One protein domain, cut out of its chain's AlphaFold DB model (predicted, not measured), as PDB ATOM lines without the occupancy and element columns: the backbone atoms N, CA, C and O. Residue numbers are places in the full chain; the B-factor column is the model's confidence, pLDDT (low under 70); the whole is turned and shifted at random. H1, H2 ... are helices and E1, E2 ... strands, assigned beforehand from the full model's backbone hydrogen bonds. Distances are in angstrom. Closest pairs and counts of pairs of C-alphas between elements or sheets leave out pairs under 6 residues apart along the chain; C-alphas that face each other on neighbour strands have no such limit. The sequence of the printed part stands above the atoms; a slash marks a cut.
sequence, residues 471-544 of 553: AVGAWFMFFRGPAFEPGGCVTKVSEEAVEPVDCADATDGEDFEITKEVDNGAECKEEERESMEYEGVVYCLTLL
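Overview. This is residues 471 to 544 of the 553 residues of an uncharacterized protein of Glycomyces buryatensis (UniProt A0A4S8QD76). One antiparallel sheet of five strands, curled like part of a barrel, makes the body, and the short helix H2 packs on it over E5. Residues 471 to 480, of which 471 to 478 belong to H1, stick out from this body as an arm and make the length. The printed part has 74 residues, with two named helices and five named strands in the order H1 E1 E2 E3 H2 E4 E5; the sheet's order is E2 E1 E3 E5 E4, and the class is mixed, helices and strands. It is only just compact, close to loose, with a radius of gyration of the C-alphas of 13.1 A and spans of 46 by 27 by 21 A.

Along the chain. Find C-alpha 511 at (51.460, -37.483, 43.454), where E3, residues 511 to 518, begins; it is 19.7 A long and bends by 58 degrees at residue 515. E5, residues 537 to 543, is 19.3 A long and ends at C-alpha 543, (49.887, -42.601, 40.608). E1 is residues 489 to 494, E2 497 to 501, E4 530 to 534 and H2 522 to 526. H1, residues 471 to 478, starts from C-alpha 471 at (35.354, -15.148, 62.509) and is 10.4 A long.

Arrangement. Look at the strongly twisted sheet first: between the antiparallel neighbours E3 and E5, N 513 and O 542 are within hydrogen-bond range at 2.8 A, and between the antiparallel neighbours E1 and E3, N 490 and O 512 are within hydrogen-bond range at 2.8 A. In the hairpin E1 and E2, N 491 and O 499 are 2.8 A apart; in the hairpin E4 and E5, N 539 and O 532 are 2.8 A apart. H2 is on the sheet at a height of 8.5 A, over E5; their closest C-alphas, Cys 524 and Cys 540, are 5.2 A apart. E3, H2 and E4 form a split strand-helix-strand unit, two strands of one sheet with a helix between them along the chain and another strand, E5, between them in the sheet, and its crossover is right-handed. H1 is not on the sheet, and H1 and H2 are apart. In H1 and H2 every O i to N i+4 pair is within hydrogen-bond range.

Size, cuts and confidence. The C-alphas of Ala 471 and Glu 526, the two farthest apart, are 46.2 A apart. The printed part has no cut, and no link is long. Look for low confidence at residue 481, the one printed residue with a pLDDT under 70.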
ATOM      1  N   ALA A 471      33.987 -15.198  63.030       82.69
ATOM      2  CA  ALA A 471      35.354 -15.148  62.509       82.69
ATOM      3  C   ALA A 471      36.098 -16.485  62.677       82.69
ATOM      4  O   ALA A 471      36.758 -16.927  61.742       82.69
ATOM      5  N   VAL A 472      35.959 -17.153  63.828       83.38
ATOM      6  CA  VAL A 472      36.552 -18.483  64.060       83.38
ATOM      7  C   VAL A 472      35.861 -19.552  63.211       83.38
ATOM      8  O   VAL A 472      36.549 -20.385  62.636       83.38
ATOM      9  N   GLY A 473      34.532 -19.508  63.061       76.75
ATOM     10  CA  GLY A 473      33.803 -20.428  62.181       76.75
ATOM     11  C   GLY A 473      34.177 -20.267  60.704       76.75
ATOM     12  O   GLY A 473      34.384 -21.259  60.013       76.75
ATOM     13  N   ALA A 474      34.332 -19.028  60.228       80.19
ATOM     14  CA  ALA A 474      34.800 -18.740  58.872       80.19
ATOM     15  C   ALA A 474      36.265 -19.157  58.666       80.19
ATOM     16  O   ALA A 474      36.592 -19.710  57.624       80.19
ATOM     17  N   TRP A 475      37.131 -18.950  59.664       80.69
ATOM     18  CA  TRP A 475      38.513 -19.432  59.627       80.69
ATOM     19  C   TRP A 475      38.565 -20.965  59.580       80.69
ATOM     20  O   TRP A 475      39.243 -21.513  58.725       80.69
ATOM     21  N   PHE A 476      37.778 -21.668  60.399       78.44
ATOM     22  CA  PHE A 476      37.735 -23.136  60.388       78.44
ATOM     23  C   PHE A 476      37.086 -23.720  59.120       78.44
ATOM     24  O   PHE A 476      37.389 -24.846  58.756       78.44
ATOM     25  N   MET A 477      36.216 -22.970  58.434       74.12
ATOM     26  CA  MET A 477      35.713 -23.317  57.094       74.12
ATOM     27  C   MET A 477      36.750 -23.057  55.990       74.12
ATOM     28  O   MET A 477      36.777 -23.791  55.015       74.12
ATOM     29  N   PHE A 478      37.599 -22.034  56.136       74.50
ATOM     30  CA  PHE A 478      38.646 -21.688  55.163       74.50
ATOM     31  C   PHE A 478      39.937 -22.510  55.338       74.50
ATOM     32  O   PHE A 478      40.704 -22.659  54.398       74.50
ATOM     33  N   PHE A 479      40.172 -23.038  56.543       75.75
ATOM     34  CA  PHE A 479      41.265 -23.957  56.886       75.75
ATOM     35  C   PHE A 479      40.784 -25.402  57.087       75.75
ATOM     36  O   PHE A 479      41.545 -26.248  57.551       75.75
ATOM     37  N   ARG A 480      39.533 -25.706  56.721       72.69
ATOM     38  CA  ARG A 480      39.163 -27.080  56.390       72.69
ATOM     39  C   ARG A 480      39.872 -27.359  55.067       72.69
ATOM     40  O   ARG A 480      39.554 -26.703  54.079       72.69
ATOM     41  N   GLY A 481      40.892 -28.217  55.092       69.44
ATOM     42  CA  GLY A 481      41.632 -28.586  53.884       69.44
ATOM     43  C   GLY A 481      40.701 -29.175  52.818       69.44
ATOM     44  O   GLY A 481      39.549 -29.494  53.145       69.44
ATOM     45  N   PRO A 482      41.175 -29.319  51.565       75.25
ATOM     46  CA  PRO A 482      40.444 -30.071  50.554       75.25
ATOM     47  C   PRO A 482      40.003 -31.405  51.158       75.25
ATOM     48  O   PRO A 482      40.794 -32.081  51.819       75.25
ATOM     49  N   ALA A 483      38.719 -31.727  51.023       78.62
ATOM     50  CA  ALA A 483      38.228 -33.011  51.488       78.62
ATOM     51  C   ALA A 483      38.839 -34.113  50.613       78.62
ATOM     52  O   ALA A 483      39.029 -33.916  49.413       78.62
ATOM     53  N   PHE A 484      39.139 -35.261  51.219       91.12
ATOM     54  CA  PHE A 484      39.541 -36.464  50.496       91.12
ATOM     55  C   PHE A 484      38.297 -37.032  49.795       91.12
ATOM     56  O   PHE A 484      37.609 -37.902  50.317       91.12
ATOM     57  N   GLU A 485      37.951 -36.441  48.653       93.56
ATOM     58  CA  GLU A 485      36.852 -36.863  47.783       93.56
ATOM     59  C   GLU A 485      37.425 -37.655  46.590       93.56
ATOM     60  O   GLU A 485      38.523 -37.332  46.126       93.56
ATOM     61  N   PRO A 486      36.716 -38.669  46.058       94.69
ATOM     62  CA  PRO A 486      37.120 -39.342  44.824       94.69
ATOM     63  C   PRO A 486      37.277 -38.352  43.657       94.69
ATOM     64  O   PRO A 486      36.391 -37.529  43.415       94.69
ATOM     65  N   GLY A 487      38.403 -38.432  42.944       94.81
ATOM     66  CA  GLY A 487      38.864 -37.449  41.954       94.81
ATOM     67  C   GLY A 487      39.674 -36.280  42.540       94.81
ATOM     68  O   GLY A 487      40.023 -35.352  41.812       94.81
ATOM     69  N   GLY A 488      39.948 -36.281  43.849       96.25
ATOM     70  CA  GLY A 488      40.928 -35.398  44.486       96.25
ATOM     71  C   GLY A 488      42.347 -35.967  44.402       96.25
ATOM     72  O   GLY A 488      42.528 -37.175  44.256       96.25
ATOM     73  N   CYS A 489      43.358 -35.108  44.535       96.81
ATOM     74  CA  CYS A 489      44.764 -35.498  44.456       96.81
ATOM     75  C   CYS A 489      45.460 -35.367  45.815       96.81
ATOM     76  O   CYS A 489      45.111 -34.521  46.645       96.81
ATOM     77  N   VAL A 490      46.439 -36.233  46.070       96.81
ATOM     78  CA  VAL A 490      47.171 -36.306  47.336       96.81
ATOM     79  C   VAL A 490      48.662 -36.494  47.091       96.81
ATOM     80  O   VAL A 490      49.074 -37.314  46.273       96.81
ATOM     81  N   THR A 491      49.478 -35.754  47.837       96.31
ATOM     82  CA  THR A 491      50.930 -35.928  47.860       96.31
ATOM     83  C   THR A 491      51.327 -36.809  49.039       96.31
ATOM     84  O   THR A 491      50.812 -36.657  50.154       96.31
ATOM     85  N   LYS A 492      52.229 -37.766  48.813       94.75
ATOM     86  CA  LYS A 492      52.632 -38.741  49.832       94.75
ATOM     87  C   LYS A 492      53.832 -38.232  50.628       94.75
ATOM     88  O   LYS A 492      54.986 -38.425  50.255       94.75
ATOM     89  N   VAL A 493      53.553 -37.594  51.763       94.88
ATOM     90  CA  VAL A 493      54.569 -36.987  52.643       94.88
ATOM     91  C   VAL A 493      55.333 -38.043  53.457       94.88
ATOM     92  O   VAL A 493      56.497 -37.839  53.812       94.88
ATOM     93  N   SER A 494      54.712 -39.189  53.752       92.12
ATOM     94  CA  SER A 494      55.376 -40.371  54.317       92.12
ATOM     95  C   SER A 494      54.632 -41.666  53.958       92.12
ATOM     96  O   SER A 494      53.561 -41.632  53.363       92.12
ATOM     97  N   GLU A 495      55.172 -42.824  54.352       87.19
ATOM     98  CA  GLU A 495      54.520 -44.133  54.164       87.19
ATOM     99  C   GLU A 495      53.119 -44.229  54.806       87.19
ATOM    100  O   GLU A 495      52.308 -45.032  54.359       87.19
ATOM    101  N   GLU A 496      52.826 -43.403  55.818       88.19
ATOM    102  CA  GLU A 496      51.562 -43.406  56.576       88.19
ATOM    103  C   GLU A 496      50.803 -42.064  56.498       88.19
ATOM    104  O   GLU A 496      49.728 -41.933  57.081       88.19
ATOM    105  N   ALA A 497      51.357 -41.041  55.834       89.81
ATOM    106  CA  ALA A 497      50.786 -39.697  55.801       89.81
ATOM    107  C   ALA A 497      50.756 -39.124  54.384       89.81
ATOM    108  O   ALA A 497      51.783 -39.004  53.715       89.81
ATOM    109  N   VAL A 498      49.568 -38.686  53.982       94.06
ATOM    110  CA  VAL A 498      49.333 -37.920  52.762       94.06
ATOM    111  C   VAL A 498      48.840 -36.517  53.106       94.06
ATOM    112  O   VAL A 498      48.161 -36.319  54.119       94.06
ATOM    113  N   GLU A 499      49.152 -35.547  52.256       93.81
ATOM    114  CA  GLU A 499      48.559 -34.209  52.297       93.81
ATOM    115  C   GLU A 499      47.739 -33.984  51.017       93.81
ATOM    116  O   GLU A 499      48.177 -34.378  49.936       93.81
ATOM    117  N   PRO A 500      46.535 -33.391  51.098       95.00
ATOM    118  CA  PRO A 500      45.733 -33.121  49.911       95.00
ATOM    119  C   PRO A 500      46.376 -31.998  49.087       95.00
ATOM    120  O   PRO A 500      46.684 -30.928  49.622       95.00
ATOM    121  N   VAL A 501      46.536 -32.231  47.786       95.44
ATOM    122  CA  VAL A 501      47.086 -31.279  46.810       95.44
ATOM    123  C   VAL A 501      46.021 -30.965  45.755       95.44
ATOM    124  O   VAL A 501      45.162 -31.794  45.456       95.44
ATOM    125  N   ASP A 502      46.021 -29.750  45.209       94.69
ATOM    126  CA  ASP A 502      45.139 -29.436  44.082       94.69
ATOM    127  C   ASP A 502      45.611 -30.230  42.855       94.69
ATOM    128  O   ASP A 502      46.797 -30.204  42.528       94.69
ATOM    129  N   CYS A 503      44.711 -30.925  42.159       94.75
ATOM    130  CA  CYS A 503      45.073 -31.713  40.977       94.75
ATOM    131  C   CYS A 503      45.691 -30.877  39.841       94.75
ATOM    132  O   CYS A 503      46.333 -31.437  38.960       94.75
ATOM    133  N   ALA A 504      45.520 -29.549  39.840       94.94
ATOM    134  CA  ALA A 504      46.203 -28.658  38.899       94.94
ATOM    135  C   ALA A 504      47.660 -28.329  39.291       94.94
ATOM    136  O   ALA A 504      48.420 -27.878  38.432       94.94
ATOM    137  N   ASP A 505      48.028 -28.528  40.561       95.81
ATOM    138  CA  ASP A 505      49.379 -28.342  41.110       95.81
ATOM    139  C   ASP A 505      50.103 -29.687  41.370       95.81
ATOM    140  O   ASP A 505      51.286 -29.687  41.714       95.81
ATOM    141  N   ALA A 506      49.407 -30.818  41.210       96.31
ATOM    142  CA  ALA A 506      49.943 -32.163  41.392       96.31
ATOM    143  C   ALA A 506      50.947 -32.550  40.287       96.31
ATOM    144  O   ALA A 506      50.827 -32.124  39.134       96.31
ATOM    145  N   THR A 507      51.941 -33.366  40.639       96.81
ATOM    146  CA  THR A 507      53.047 -33.761  39.756       96.81
ATOM    147  C   THR A 507      52.937 -35.222  39.322       96.81
ATOM    148  O   THR A 507      52.971 -36.138  40.146       96.81
ATOM    149  N   ASP A 508      52.864 -35.428  38.005       96.44
ATOM    150  CA  ASP A 508      52.894 -36.745  37.361       96.44
ATOM    151  C   ASP A 508      54.108 -37.572  37.827       96.44
ATOM    152  O   ASP A 508      55.260 -37.142  37.705       96.44
ATOM    153  N   GLY A 509      53.852 -38.775  38.343       95.19
ATOM    154  CA  GLY A 509      54.851 -39.713  38.852       95.19
ATOM    155  C   GLY A 509      55.288 -39.497  40.308       95.19
ATOM    156  O   GLY A 509      56.068 -40.306  40.812       95.19
ATOM    157  N   GLU A 510      54.808 -38.450  40.989       95.75
ATOM    158  CA  GLU A 510      55.112 -38.173  42.407       95.75
ATOM    159  C   GLU A 510      53.849 -38.137  43.287       95.75
ATOM    160  O   GLU A 510      53.874 -38.627  44.420       95.75
ATOM    161  N   ASP A 511      52.744 -37.603  42.759       97.50
ATOM    162  CA  ASP A 511      51.460 -37.483  43.454       97.50
ATOM    163  C   ASP A 511      50.442 -38.542  42.991       97.50
ATOM    164  O   ASP A 511      50.592 -39.173  41.944       97.50
ATOM    165  N   PHE A 512      49.379 -38.732  43.774       97.00
ATOM    166  CA  PHE A 512      48.362 -39.761  43.546       97.00
ATOM    167  C   PHE A 512      46.966 -39.152  43.389       97.00
ATOM    168  O   PHE A 512      46.598 -38.229  44.114       97.00
ATOM    169  N   GLU A 513      46.149 -39.717  42.503       96.12
ATOM    170  CA  GLU A 513      44.709 -39.462  42.428       96.12
ATOM    171  C   GLU A 513      43.945 -40.467  43.306       96.12
ATOM    172  O   GLU A 513      44.192 -41.678  43.266       96.12
ATOM    173  N   ILE A 514      42.990 -39.967  44.092       96.81
ATOM    174  CA  ILE A 514      42.028 -40.767  44.857       96.81
ATOM    175  C   ILE A 514      40.983 -41.307  43.875       96.81
ATOM    176  O   ILE A 514      39.976 -40.653  43.605       96.81
ATOM    177  N   THR A 515      41.180 -42.507  43.336       96.25
ATOM    178  CA  THR A 515      40.267 -43.053  42.316       96.25
ATOM    179  C   THR A 515      38.962 -43.585  42.901       96.25
ATOM    180  O   THR A 515      37.907 -43.467  42.271       96.25
ATOM    181  N   LYS A 516      38.996 -44.157  44.111       95.88
ATOM    182  CA  LYS A 516      37.824 -44.786  44.739       95.88
ATOM    183  C   LYS A 516      37.898 -44.759  46.268       95.88
ATOM    184  O   LYS A 516      38.941 -45.037  46.849       95.88
ATOM    185  N   GLU A 517      36.765 -44.495  46.910       96.31
ATOM    186  CA  GLU A 517      36.541 -44.763  48.337       96.31
ATOM    187  C   GLU A 517      36.029 -46.204  48.513       96.31
ATOM    188  O   GLU A 517      35.121 -46.630  47.789       96.31
ATOM    189  N   VAL A 518      36.615 -46.969  49.437       96.88
ATOM    190  CA  VAL A 518      36.286 -48.381  49.693       96.88
ATOM    191  C   VAL A 518      36.166 -48.670  51.190       96.88
ATOM    192  O   VAL A 518      36.901 -48.124  52.010       96.88
ATOM    193  N   ASP A 519      35.286 -49.603  51.558       96.06
ATOM    194  CA  ASP A 519      35.144 -50.054  52.950       96.06
ATOM    195  C   ASP A 519      36.352 -50.890  53.433       96.06
ATOM    196  O   ASP A 519      36.520 -51.131  54.630       96.06
ATOM    197  N   ASN A 520      37.184 -51.395  52.510       94.88
ATOM    198  CA  ASN A 520      38.299 -52.289  52.817       94.88
ATOM    199  C   ASN A 520      39.430 -52.173  51.780       94.88
ATOM    200  O   ASN A 520      39.228 -52.435  50.595       94.88
ATOM    201  N   GLY A 521      40.657 -51.902  52.238       92.81
ATOM    202  CA  GLY A 521      41.857 -51.812  51.387       92.81
ATOM    203  C   GLY A 521      42.270 -53.112  50.685       92.81
ATOM    204  O   GLY A 521      43.227 -53.114  49.913       92.81
ATOM    205  N   ALA A 522      41.572 -54.225  50.930       95.69
ATOM    206  CA  ALA A 522      41.662 -55.413  50.088       95.69
ATOM    207  C   ALA A 522      41.225 -55.132  48.637       95.69
ATOM    208  O   ALA A 522      41.874 -55.643  47.732       95.69
ATOM    209  N   GLU A 523      40.207 -54.291  48.412       94.38
ATOM    210  CA  GLU A 523      39.720 -53.969  47.059       94.38
ATOM    211  C   GLU A 523      40.796 -53.278  46.211       94.38
ATOM    212  O   GLU A 523      41.029 -53.681  45.076       94.38
ATOM    213  N   CYS A 524      41.532 -52.314  46.778       95.81
ATOM    214  CA  CYS A 524      42.605 -51.621  46.055       95.81
ATOM    215  C   CYS A 524      43.716 -52.583  45.596       95.81
ATOM    216  O   CYS A 524      44.276 -52.424  44.515       95.81
ATOM    217  N   LYS A 525      44.009 -53.622  46.394       93.25
ATOM    218  CA  LYS A 525      45.045 -54.618  46.074       93.25
ATOM    219  C   LYS A 525      44.664 -55.548  44.929       93.25
ATOM    220  O   LYS A 525      45.566 -56.090  44.296       93.25
ATOM    221  N   GLU A 526      43.373 -55.763  44.677       90.38
ATOM    222  CA  GLU A 526      42.920 -56.548  43.521       90.38
ATOM    223  C   GLU A 526      43.140 -55.793  42.200       90.38
ATOM    224  O   GLU A 526      43.313 -56.426  41.162       90.38
ATOM    225  N   GLU A 527      43.216 -54.460  42.256       89.69
ATOM    226  CA  GLU A 527      43.521 -53.569  41.129       89.69
ATOM    227  C   GLU A 527      45.010 -53.160  41.064       89.69
ATOM    228  O   GLU A 527      45.361 -52.248  40.326       89.69
ATOM    229  N   GLU A 528      45.884 -53.784  41.868       91.94
ATOM    230  CA  GLU A 528      47.306 -53.415  42.053       91.94
ATOM    231  C   GLU A 528      47.546 -51.949  42.501       91.94
ATOM    232  O   GLU A 528      48.676 -51.459  42.475       91.94
ATOM    233  N   ARG A 529      46.505 -51.267  43.000       91.75
ATOM    234  CA  ARG A 529      46.531 -49.871  43.469       91.75
ATOM    235  C   ARG A 529      46.980 -49.760  44.927       91.75
ATOM    236  O   ARG A 529      46.751 -50.654  45.750       91.75
ATOM    237  N   GLU A 530      47.603 -48.634  45.273       94.12
ATOM    238  CA  GLU A 530      47.985 -48.354  46.659       94.12
ATOM    239  C   GLU A 530      46.739 -47.982  47.490       94.12
ATOM    240  O   GLU A 530      45.767 -47.445  46.969       94.12
ATOM    241  N   SER A 531      46.731 -48.301  48.788       95.75
ATOM    242  CA  SER A 531      45.607 -48.016  49.689       95.75
ATOM    243  C   SER A 531      46.046 -47.136  50.856       95.75
ATOM    244  O   SER A 531      46.977 -47.517  51.572       95.75
ATOM    245  N   MET A 532      45.338 -46.039  51.114       94.69
ATOM    246  CA  MET A 532      45.511 -45.204  52.314       94.69
ATOM    247  C   MET A 532      44.274 -45.269  53.216       94.69
ATOM    248  O   MET A 532      43.158 -45.377  52.719       94.69
ATOM    249  N   GLU A 533      44.449 -45.153  54.532       94.81
ATOM    250  CA  GLU A 533      43.345 -44.989  55.487       94.81
ATOM    251  C   GLU A 533      43.382 -43.568  56.071       94.81
ATOM    252  O   GLU A 533      44.402 -43.145  56.619       94.81
ATOM    253  N   TYR A 534      42.278 -42.826  55.969       92.25
ATOM    254  CA  TYR A 534      42.139 -41.479  56.530       92.25
ATOM    255  C   TYR A 534      40.807 -41.337  57.266       92.25
ATOM    256  O   TYR A 534      39.753 -41.669  56.739       92.25
ATOM    257  N   GLU A 535      40.857 -40.887  58.525       91.44
ATOM    258  CA  GLU A 535      39.703 -40.796  59.442       91.44
ATOM    259  C   GLU A 535      38.840 -42.083  59.555       91.44
ATOM    260  O   GLU A 535      37.690 -42.027  59.991       91.44
ATOM    261  N   GLY A 536      39.414 -43.257  59.253       93.19
ATOM    262  CA  GLY A 536      38.736 -44.562  59.284       93.19
ATOM    263  C   GLY A 536      38.033 -44.951  57.978       93.19
ATOM    264  O   GLY A 536      37.287 -45.929  57.962       93.19
ATOM    265  N   VAL A 537      38.260 -44.196  56.902       95.50
ATOM    266  CA  VAL A 537      37.819 -44.486  55.533       95.50
ATOM    267  C   VAL A 537      39.036 -44.902  54.708       95.50
ATOM    268  O   VAL A 537      40.105 -44.304  54.856       95.50
ATOM    269  N   VAL A 538      38.904 -45.924  53.856       96.44
ATOM    270  CA  VAL A 538      40.003 -46.389  53.000       96.44
ATOM    271  C   VAL A 538      39.819 -45.869  51.578       96.44
ATOM    272  O   VAL A 538      38.733 -45.937  51.009       96.44
ATOM    273  N   TYR A 539      40.896 -45.364  50.989       96.94
ATOM    274  CA  TYR A 539      40.918 -44.841  49.630       96.94
ATOM    275  C   TYR A 539      41.935 -45.601  48.786       96.94
ATOM    276  O   TYR A 539      43.054 -45.857  49.239       96.94
ATOM    277  N   CYS A 540      41.547 -45.933  47.556       97.00
ATOM    278  CA  CYS A 540      42.453 -46.443  46.538       97.00
ATOM    279  C   CYS A 540      43.117 -45.272  45.809       97.00
ATOM    280  O   CYS A 540      42.451 -44.315  45.406       97.00
ATOM    281  N   LEU A 541      44.434 -45.370  45.664       96.56
ATOM    282  CA  LEU A 541      45.315 -44.370  45.086       96.56
ATOM    283  C   LEU A 541      45.935 -44.903  43.796       96.56
ATOM    284  O   LEU A 541      46.491 -46.006  43.777       96.56
ATOM    285  N   THR A 542      45.893 -44.085  42.752       96.06
ATOM    286  CA  THR A 542      46.577 -44.332  41.477       96.06
ATOM    287  C   THR A 542      47.610 -43.233  41.265       96.06
ATOM    288  O   THR A 542      47.311 -42.067  41.504       96.06
ATOM    289  N   LEU A 543      48.830 -43.583  40.853       96.19
ATOM    290  CA  LEU A 543      49.887 -42.601  40.608       96.19
ATOM    291  C   LEU A 543      49.510 -41.722  39.401       96.19
ATOM    292  O   LEU A 543      49.169 -42.240  38.338       96.19
ATOM    293  N   LEU A 544      49.553 -40.397  39.557       95.56
ATOM    294  CA  LEU A 544      49.236 -39.464  38.471       95.56
ATOM    295  C   LEU A 544      50.244 -39.605  37.329       95.56
ATOM    296  O   LEU A 544      51.425 -39.847  37.560       95.56
TER     297      LEU A 544